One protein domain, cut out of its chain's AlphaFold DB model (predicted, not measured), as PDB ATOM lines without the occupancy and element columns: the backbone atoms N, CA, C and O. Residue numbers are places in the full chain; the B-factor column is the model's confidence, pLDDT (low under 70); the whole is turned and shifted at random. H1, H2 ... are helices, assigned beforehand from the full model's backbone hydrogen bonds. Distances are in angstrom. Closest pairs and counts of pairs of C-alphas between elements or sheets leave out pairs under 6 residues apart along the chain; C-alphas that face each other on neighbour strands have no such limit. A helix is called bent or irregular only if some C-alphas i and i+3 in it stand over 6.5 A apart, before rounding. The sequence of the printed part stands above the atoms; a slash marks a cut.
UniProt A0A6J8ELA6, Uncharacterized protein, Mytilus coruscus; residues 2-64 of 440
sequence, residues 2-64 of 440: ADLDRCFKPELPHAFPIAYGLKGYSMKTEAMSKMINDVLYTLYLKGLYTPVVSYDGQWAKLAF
ATOM      1  N   ALA A   2      28.247  54.076  24.422       40.28
ATOM      2  CA  ALA A   2      28.866  53.149  23.476       40.28
ATOM      3  C   ALA A   2      27.744  52.279  22.885       40.28
ATOM      4  O   ALA A   2      26.796  51.972  23.606       40.28
ATOM      5  N   ASP A   3      27.835  51.951  21.595       45.44
ATOM      6  CA  ASP A   3      26.891  51.114  20.836       45.44
ATOM      7  C   ASP A   3      25.392  51.466  20.959       45.44
ATOM      8  O   ASP A   3      24.542  50.619  21.230       45.44
ATOM      9  N   LEU A   4      25.052  52.723  20.638       50.81
ATOM     10  CA  LEU A   4      23.708  53.100  20.154       50.81
ATOM     11  C   LEU A   4      23.701  53.577  18.684       50.81
ATOM     12  O   LEU A   4      22.637  53.837  18.125       50.81
ATOM     13  N   ASP A   5      24.859  53.607  18.013       48.00
ATOM     14  CA  ASP A   5      25.060  54.174  16.664       48.00
ATOM     15  C   ASP A   5      24.500  53.300  15.512       48.00
ATOM     16  O   ASP A   5      25.034  53.271  14.402       48.00
ATOM     17  N   ARG A   6      23.424  52.542  15.767       48.56
ATOM     18  CA  ARG A   6      22.720  51.689  14.787       48.56
ATOM     19  C   ARG A   6      21.190  51.835  14.816       48.56
ATOM     20  O   ARG A   6      20.483  51.006  14.243       48.56
ATOM     21  N   CYS A   7      20.655  52.873  15.459       53.06
ATOM     22  CA  CYS A   7      19.212  53.121  15.506       53.06
ATOM     23  C   CYS A   7      18.687  53.748  14.198       53.06
ATOM     24  O   CYS A   7      18.964  54.901  13.886       53.06
ATOM     25  N   PHE A   8      17.869  52.992  13.458       54.81
ATOM     26  CA  PHE A   8      17.253  53.399  12.181       54.81
ATOM     27  C   PHE A   8      16.169  54.495  12.315       54.81
ATOM     28  O   PHE A   8      15.751  55.070  11.312       54.81
ATOM     29  N   LYS A   9      15.701  54.794  13.536       70.25
ATOM     30  CA  LYS A   9      14.736  55.868  13.830       70.25
ATOM     31  C   LYS A   9      15.134  56.591  15.128       70.25
ATOM     32  O   LYS A   9      15.063  55.964  16.180       70.25
ATOM     33  N   PRO A  10      15.536  57.877  15.093       64.00
ATOM     34  CA  PRO A  10      15.987  58.595  16.291       64.00
ATOM     35  C   PRO A  10      14.845  59.069  17.207       64.00
ATOM     36  O   PRO A  10      15.092  59.435  18.349       64.00
ATOM     37  N   GLU A  11      13.600  59.071  16.722       79.25
ATOM     38  CA  GLU A  11      12.430  59.616  17.432       79.25
ATOM     39  C   GLU A  11      11.820  58.661  18.475       79.25
ATOM     40  O   GLU A  11      10.959  59.070  19.252       79.25
ATOM     41  N   LEU A  12      12.240  57.390  18.505       69.56
ATOM     42  CA  LEU A  12      11.706  56.385  19.427       69.56
ATOM     43  C   LEU A  12      12.725  56.048  20.530       69.56
ATOM     44  O   LEU A  12      13.817  55.569  20.217       69.56
ATOM     45  N   PRO A  13      12.387  56.225  21.824       67.19
ATOM     46  CA  PRO A  13      13.240  55.783  22.923       67.19
ATOM     47  C   PRO A  13      13.262  54.248  22.987       67.19
ATOM     48  O   PRO A  13      12.395  53.610  23.577       67.19
ATOM     49  N   HIS A  14      14.278  53.647  22.367       66.75
ATOM     50  CA  HIS A  14      14.458  52.191  22.309       66.75
ATOM     51  C   HIS A  14      14.885  51.546  23.642       66.75
ATOM     52  O   HIS A  14      14.884  50.322  23.750       66.75
ATOM     53  N   ALA A  15      15.237  52.344  24.653       74.69
ATOM     54  CA  ALA A  15      15.540  51.883  26.002       74.69
ATOM     55  C   ALA A  15      15.051  52.906  27.036       74.69
ATOM     56  O   ALA A  15      15.288  54.105  26.887       74.69
ATOM     57  N   PHE A  16      14.418  52.422  28.105       78.69
ATOM     58  CA  PHE A  16      14.016  53.232  29.254       78.69
ATOM     59  C   PHE A  16      14.935  52.922  30.448       78.69
ATOM     60  O   PHE A  16      15.091  51.750  30.798       78.69
ATOM     61  N   PRO A  17      15.562  53.928  31.082       80.75
ATOM     62  CA  PRO A  17      16.413  53.712  32.247       80.75
ATOM     63  C   PRO A  17      15.556  53.428  33.489       80.75
ATOM     64  O   PRO A  17      14.977  54.333  34.080       80.75
ATOM     65  N   ILE A  18      15.478  52.153  33.879       81.81
ATOM     66  CA  ILE A  18      14.674  51.682  35.021       81.81
ATOM     67  C   ILE A  18      15.335  52.025  36.368       81.81
ATOM     68  O   ILE A  18      14.646  52.343  37.334       81.81
ATOM     69  N   ALA A  19      16.667  51.966  36.441       82.94
ATOM     70  CA  ALA A  19      17.437  52.225  37.654       82.94
ATOM     71  C   ALA A  19      18.788  52.881  37.327       82.94
ATOM     72  O   ALA A  19      19.382  52.614  36.281       82.94
ATOM     73  N   TYR A  20      19.293  53.709  38.246       80.12
ATOM     74  CA  TYR A  20      20.567  54.417  38.110       80.12
ATOM     75  C   TYR A  20      21.507  54.084  39.274       80.12
ATOM     76  O   TYR A  20      21.219  54.403  40.424       80.12
ATOM     77  N   GLY A  21      22.662  53.487  38.973       75.56
ATOM     78  CA  GLY A  21      23.733  53.265  39.945       75.56
ATOM     79  C   GLY A  21      24.804  54.353  39.867       75.56
ATOM     80  O   GLY A  21      25.685  54.277  39.011       75.56
ATOM     81  N   LEU A  22      24.766  55.342  40.764       72.12
ATOM     82  CA  LEU A  22      25.883  56.279  40.936       72.12
ATOM     83  C   LEU A  22      27.031  55.575  41.670       72.12
ATOM     84  O   LEU A  22      26.862  55.061  42.773       72.12
ATOM     85  N   LYS A  23      28.202  55.528  41.031       62.81
ATOM     86  CA  LYS A  23      29.321  54.667  41.428       62.81
ATOM     87  C   LYS A  23      30.650  55.348  41.101       62.81
ATOM     88  O   LYS A  23      30.869  55.765  39.966       62.81
ATOM     89  N   GLY A  24      31.547  55.420  42.087       72.75
ATOM     90  CA  GLY A  24      32.947  55.799  41.873       72.75
ATOM     91  C   GLY A  24      33.744  54.712  41.136       72.75
ATOM     92  O   GLY A  24      33.193  53.740  40.617       72.75
ATOM     93  N   TYR A  25      35.070  54.832  41.106       66.06
ATOM     94  CA  TYR A  25      35.915  53.746  40.600       66.06
ATOM     95  C   TYR A  25      35.817  52.504  41.508       66.06
ATOM     96  O   TYR A  25      35.692  52.626  42.721       66.06
ATOM     97  N   SER A  26      35.886  51.310  40.902       73.06
ATOM     98  CA  SER A  26      35.846  49.988  41.563       73.06
ATOM     99  C   SER A  26      34.560  49.645  42.344       73.06
ATOM    100  O   SER A  26      34.401  49.970  43.512       73.06
ATOM    101  N   MET A  27      33.675  48.860  41.717       82.25
ATOM    102  CA  MET A  27      32.538  48.187  42.373       82.25
ATOM    103  C   MET A  27      32.730  46.675  42.270       82.25
ATOM    104  O   MET A  27      33.182  46.185  41.236       82.25
ATOM    105  N   LYS A  28      32.393  45.942  43.333       85.06
ATOM    106  CA  LYS A  28      32.484  44.478  43.360       85.06
ATOM    107  C   LYS A  28      31.315  43.841  42.608       85.06
ATOM    108  O   LYS A  28      30.192  44.334  42.667       85.06
ATOM    109  N   THR A  29      31.570  42.697  41.975       83.12
ATOM    110  CA  THR A  29      30.557  41.874  41.290       83.12
ATOM    111  C   THR A  29      29.387  41.507  42.215       83.12
ATOM    112  O   THR A  29      28.239  41.559  41.792       83.12
ATOM    113  N   GLU A  30      29.664  41.248  43.497       83.75
ATOM    114  CA  GLU A  30      28.675  40.994  44.560       83.75
ATOM    115  C   GLU A  30      27.674  42.149  44.738       83.75
ATOM    116  O   GLU A  30      26.476  41.924  44.891       83.75
ATOM    117  N   ALA A  31      28.156  43.398  44.708       86.69
ATOM    118  CA  ALA A  31      27.314  44.582  44.868       86.69
ATOM    119  C   ALA A  31      26.422  44.786  43.636       86.69
ATOM    120  O   ALA A  31      25.224  45.011  43.783       86.69
ATOM    121  N   MET A  32      26.983  44.606  42.433       86.25
ATOM    122  CA  MET A  32      26.210  44.641  41.188       86.25
ATOM    123  C   MET A  32      25.150  43.530  41.144       86.25
ATOM    124  O   MET A  32      24.019  43.792  40.753       86.25
ATOM    125  N   SER A  33      25.477  42.315  41.603       85.38
ATOM    126  CA  SER A  33      24.516  41.207  41.719       85.38
ATOM    127  C   SER A  33      23.346  41.569  42.631       85.38
ATOM    128  O   SER A  33      22.198  41.412  42.230       85.38
ATOM    129  N   LYS A  34      23.617  42.115  43.826       87.56
ATOM    130  CA  LYS A  34      22.560  42.547  44.754       87.56
ATOM    131  C   LYS A  34      21.670  43.631  44.144       87.56
ATOM    132  O   LYS A  34      20.455  43.498  44.211       87.56
ATOM    133  N   MET A  35      22.256  44.646  43.505       88.88
ATOM    134  CA  MET A  35      21.500  45.714  42.837       88.88
ATOM    135  C   MET A  35      20.634  45.194  41.680       88.88
ATOM    136  O   MET A  35      19.489  45.609  41.544       88.88
ATOM    137  N   ILE A  36      21.154  44.281  40.854       89.44
ATOM    138  CA  ILE A  36      20.385  43.691  39.748       89.44
ATOM    139  C   ILE A  36      19.242  42.826  40.287       89.44
ATOM    140  O   ILE A  36      18.117  42.965  39.817       89.44
ATOM    141  N   ASN A  37      19.491  41.990  41.297       88.75
ATOM    142  CA  ASN A  37      18.455  41.144  41.893       88.75
ATOM    143  C   ASN A  37      17.333  41.980  42.536       88.75
ATOM    144  O   ASN A  37      16.165  41.649  42.364       88.75
ATOM    145  N   ASP A  38      17.673  43.076  43.218       91.88
ATOM    146  CA  ASP A  38      16.716  44.014  43.823       91.88
ATOM    147  C   ASP A  38      15.850  44.731  42.767       91.88
ATOM    148  O   ASP A  38      14.625  44.806  42.896       91.88
ATOM    149  N   VAL A  39      16.455  45.163  41.652       91.94
ATOM    150  CA  VAL A  39      15.729  45.739  40.505       91.94
ATOM    151  C   VAL A  39      14.820  44.702  39.837       91.94
ATOM    152  O   VAL A  39      13.659  45.005  39.569       91.94
ATOM    153  N   LEU A  40      15.298  43.477  39.596       90.25
ATOM    154  CA  LEU A  40      14.500  42.402  38.988       90.25
ATOM    155  C   LEU A  40      13.327  41.980  39.882       90.25
ATOM    156  O   LEU A  40      12.213  41.805  39.388       90.25
ATOM    157  N   TYR A  41      13.548  41.873  41.193       91.00
ATOM    158  CA  TYR A  41      12.498  41.590  42.171       91.00
ATOM    159  C   TYR A  41      11.469  42.728  42.238       91.00
ATOM    160  O   TYR A  41      10.264  42.483  42.204       91.00
ATOM    161  N   THR A  42      11.927  43.984  42.225       94.06
ATOM    162  CA  THR A  42      11.047  45.161  42.165       94.06
ATOM    163  C   THR A  42      10.211  45.185  40.883       94.06
ATOM    164  O   THR A  42       9.018  45.472  40.947       94.06
ATOM    165  N   LEU A  43      10.793  44.848  39.727       90.88
ATOM    166  CA  LEU A  43      10.068  44.730  38.457       90.88
ATOM    167  C   LEU A  43       9.016  43.613  38.505       90.88
ATOM    168  O   LEU A  43       7.863  43.848  38.139       90.88
ATOM    169  N   TYR A  44       9.371  42.439  39.031       90.75
ATOM    170  CA  TYR A  44       8.443  41.323  39.225       90.75
ATOM    171  C   TYR A  44       7.246  41.715  40.112       90.75
ATOM    172  O   TYR A  44       6.100  41.528  39.704       90.75
ATOM    173  N   LEU A  45       7.483  42.385  41.247       92.88
ATOM    174  CA  LEU A  45       6.428  42.928  42.122       92.88
ATOM    175  C   LEU A  45       5.567  44.035  41.474       92.88
ATOM    176  O   LEU A  45       4.554  44.443  42.045       92.88
ATOM    177  N   LYS A  46       5.949  44.547  40.297       94.19
ATOM    178  CA  LYS A  46       5.153  45.473  39.472       94.19
ATOM    179  C   LYS A  46       4.522  44.800  38.245       94.19
ATOM    180  O   LYS A  46       3.979  45.501  37.396       94.19
ATOM    181  N   GLY A  47       4.581  43.471  38.141       91.50
ATOM    182  CA  GLY A  47       4.066  42.708  36.998       91.50
ATOM    183  C   GLY A  47       4.941  42.790  35.739       91.50
ATOM    184  O   GLY A  47       4.505  42.389  34.662       91.50
ATOM    185  N   LEU A  48       6.170  43.304  35.848       88.50
ATOM    186  CA  LEU A  48       7.091  43.495  34.727       88.50
ATOM    187  C   LEU A  48       8.051  42.303  34.615       88.50
ATOM    188  O   LEU A  48       9.177  42.319  35.117       88.50
ATOM    189  N   TYR A  49       7.592  41.249  33.938       87.56
ATOM    190  CA  TYR A  49       8.408  40.068  33.663       87.56
ATOM    191  C   TYR A  49       9.624  40.414  32.787       87.56
ATOM    192  O   TYR A  49       9.488  41.003  31.714       87.56
ATOM    193  N   THR A  50      10.818  40.026  33.243       86.56
ATOM    194  CA  THR A  50      12.098  40.305  32.572       86.56
ATOM    195  C   THR A  50      12.751  38.985  32.128       86.56
ATOM    196  O   THR A  50      13.507  38.397  32.899       86.56
ATOM    197  N   PRO A  51      12.467  38.482  30.907       77.44
ATOM    198  CA  PRO A  51      12.943  37.168  30.448       77.44
ATOM    199  C   PRO A  51      14.436  37.117  30.098       77.44
ATOM    200  O   PRO A  51      15.004  36.032  29.989       77.44
ATOM    201  N   VAL A  52      15.074  38.267  29.859       82.69
ATOM    202  CA  VAL A  52      16.466  38.360  29.396       82.69
ATOM    203  C   VAL A  52      17.170  39.492  30.134       82.69
ATOM    204  O   VAL A  52      16.662  40.611  30.182       82.69
ATOM    205  N   VAL A  53      18.367  39.213  30.655       85.56
ATOM    206  CA  VAL A  53      19.251  40.205  31.280       85.56
ATOM    207  C   VAL A  53      20.595  40.178  30.559       85.56
ATOM    208  O   VAL A  53      21.266  39.147  30.521       85.56
ATOM    209  N   SER A  54      20.983  41.306  29.965       82.94
ATOM    210  CA  SER A  54      22.274  41.483  29.300       82.94
ATOM    211  C   SER A  54      23.273  42.179  30.227       82.94
ATOM    212  O   SER A  54      22.941  43.133  30.929       82.94
ATOM    213  N   TYR A  55      24.517  41.703  30.220       84.31
ATOM    214  CA  TYR A  55      25.592  42.213  31.070       84.31
ATOM    215  C   TYR A  55      26.738  42.740  30.202       84.31
ATOM    216  O   TYR A  55      27.188  42.057  29.283       84.31
ATOM    217  N   ASP A  56      27.241  43.933  30.527       82.44
ATOM    218  CA  ASP A  56      28.495  44.459  29.973       82.44
ATOM    219  C   ASP A  56      29.689  43.557  30.363       82.44
ATOM    220  O   ASP A  56      29.655  42.849  31.375       82.44
ATOM    221  N   GLY A  57      30.770  43.587  29.581       78.31
ATOM    222  CA  GLY A  57      31.941  42.719  29.727       78.31
ATOM    223  C   GLY A  57      32.612  42.789  31.105       78.31
ATOM    224  O   GLY A  57      33.113  41.773  31.588       78.31
ATOM    225  N   GLN A  58      32.555  43.940  31.791       81.25
ATOM    226  CA  GLN A  58      33.018  44.078  33.183       81.25
ATOM    227  C   GLN A  58      32.214  43.204  34.170       81.25
ATOM    228  O   GLN A  58      32.745  42.782  35.200       81.25
ATOM    229  N   TRP A  59      30.956  42.898  33.849       85.50
ATOM    230  CA  TRP A  59      30.008  42.168  34.697       85.50
ATOM    231  C   TRP A  59      29.680  40.766  34.186       85.50
ATOM    232  O   TRP A  59      28.914  40.065  34.838       85.50
ATOM    233  N   ALA A  60      30.293  40.318  33.084       83.88
ATOM    234  CA  ALA A  60      29.989  39.048  32.416       83.88
ATOM    235  C   ALA A  60      30.015  37.807  33.333       83.88
ATOM    236  O   ALA A  60      29.327  36.831  33.056       83.88
ATOM    237  N   LYS A  61      30.733  37.845  34.468       83.69
ATOM    238  CA  LYS A  61      30.644  36.804  35.510       83.69
ATOM    239  C   LYS A  61      29.207  36.543  35.978       83.69
ATOM    240  O   LYS A  61      28.869  35.388  36.182       83.69
ATOM    241  N   LEU A  62      28.364  37.572  36.087       84.50
ATOM    242  CA  LEU A  62      26.961  37.451  36.510       84.50
ATOM    243  C   LEU A  62      26.089  36.658  35.521       84.50
ATOM    244  O   LEU A  62      25.056  36.130  35.912       84.50
ATOM    245  N   ALA A  63      26.512  36.535  34.259       84.12
ATOM    246  CA  ALA A  63      25.848  35.686  33.271       84.12
ATOM    247  C   ALA A  63      26.274  34.206  33.360       84.12
ATOM    248  O   ALA A  63      25.638  33.347  32.753       84.12
ATOM    249  N   PHE A  64      27.371  33.899  34.064       86.50
ATOM    250  CA  PHE A  64      28.029  32.585  34.031       86.50
ATOM    251  C   PHE A  64      28.260  31.960  35.417       86.50
ATOM    252  O   PHE A  64      28.605  30.779  35.486       86.50
TER     253      PHE A  64
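This is residues 2 to 64 of the 440 residues of an uncharacterized protein of Mytilus coruscus (UniProt A0A6J8ELA6). With little regular structure, this is a loose model in which a long unnamed stretch, residues 2 to 28, leads into one long helix, H1; residues 45 to 56 then fold back to a short helix, H2, packed on H1's first turns. Residues 5 to 13 stick out as an arm, and residues 22 to 27 stand free as a loop. The 63 printed residues hold H1 then H2, no named strand, and the class is all helix, with 23 residues in named elements. The radius of gyration of the C-alphas is 13.9 A, and the spans are 37 by 31 by 24 A.

H1, residues 29 to 44, touches H2, residues 57 to 63, with residues 29 to 33 alone; the closest C-alphas, of Thr 29 and Trp 59, are 6.6 A apart. They run the same way at a steep tilt of 62 degrees. In H1 every O i to N i+4 pair is within hydrogen-bond range; in H2 0 of 3 are, beside 2 of 4 O i to N i+3 pairs.

H1 runs 22.2 A from C-alpha 29 at (30.557, 41.874, 41.290). H2 runs 10.0 A to C-alpha 63 at (25.848, 35.686, 33.271) and is irregular, with C-alphas 58 and 61 8.0 A apart.

The farthest C-alphas, of Lys 9 and Glu 30, are 36.9 A apart. The printed part has no cut. The link from H1 to H2, 12 residues, is long. Confidence is under 70 at residues 2 to 8, 10, 12 to 14, 23 and 25.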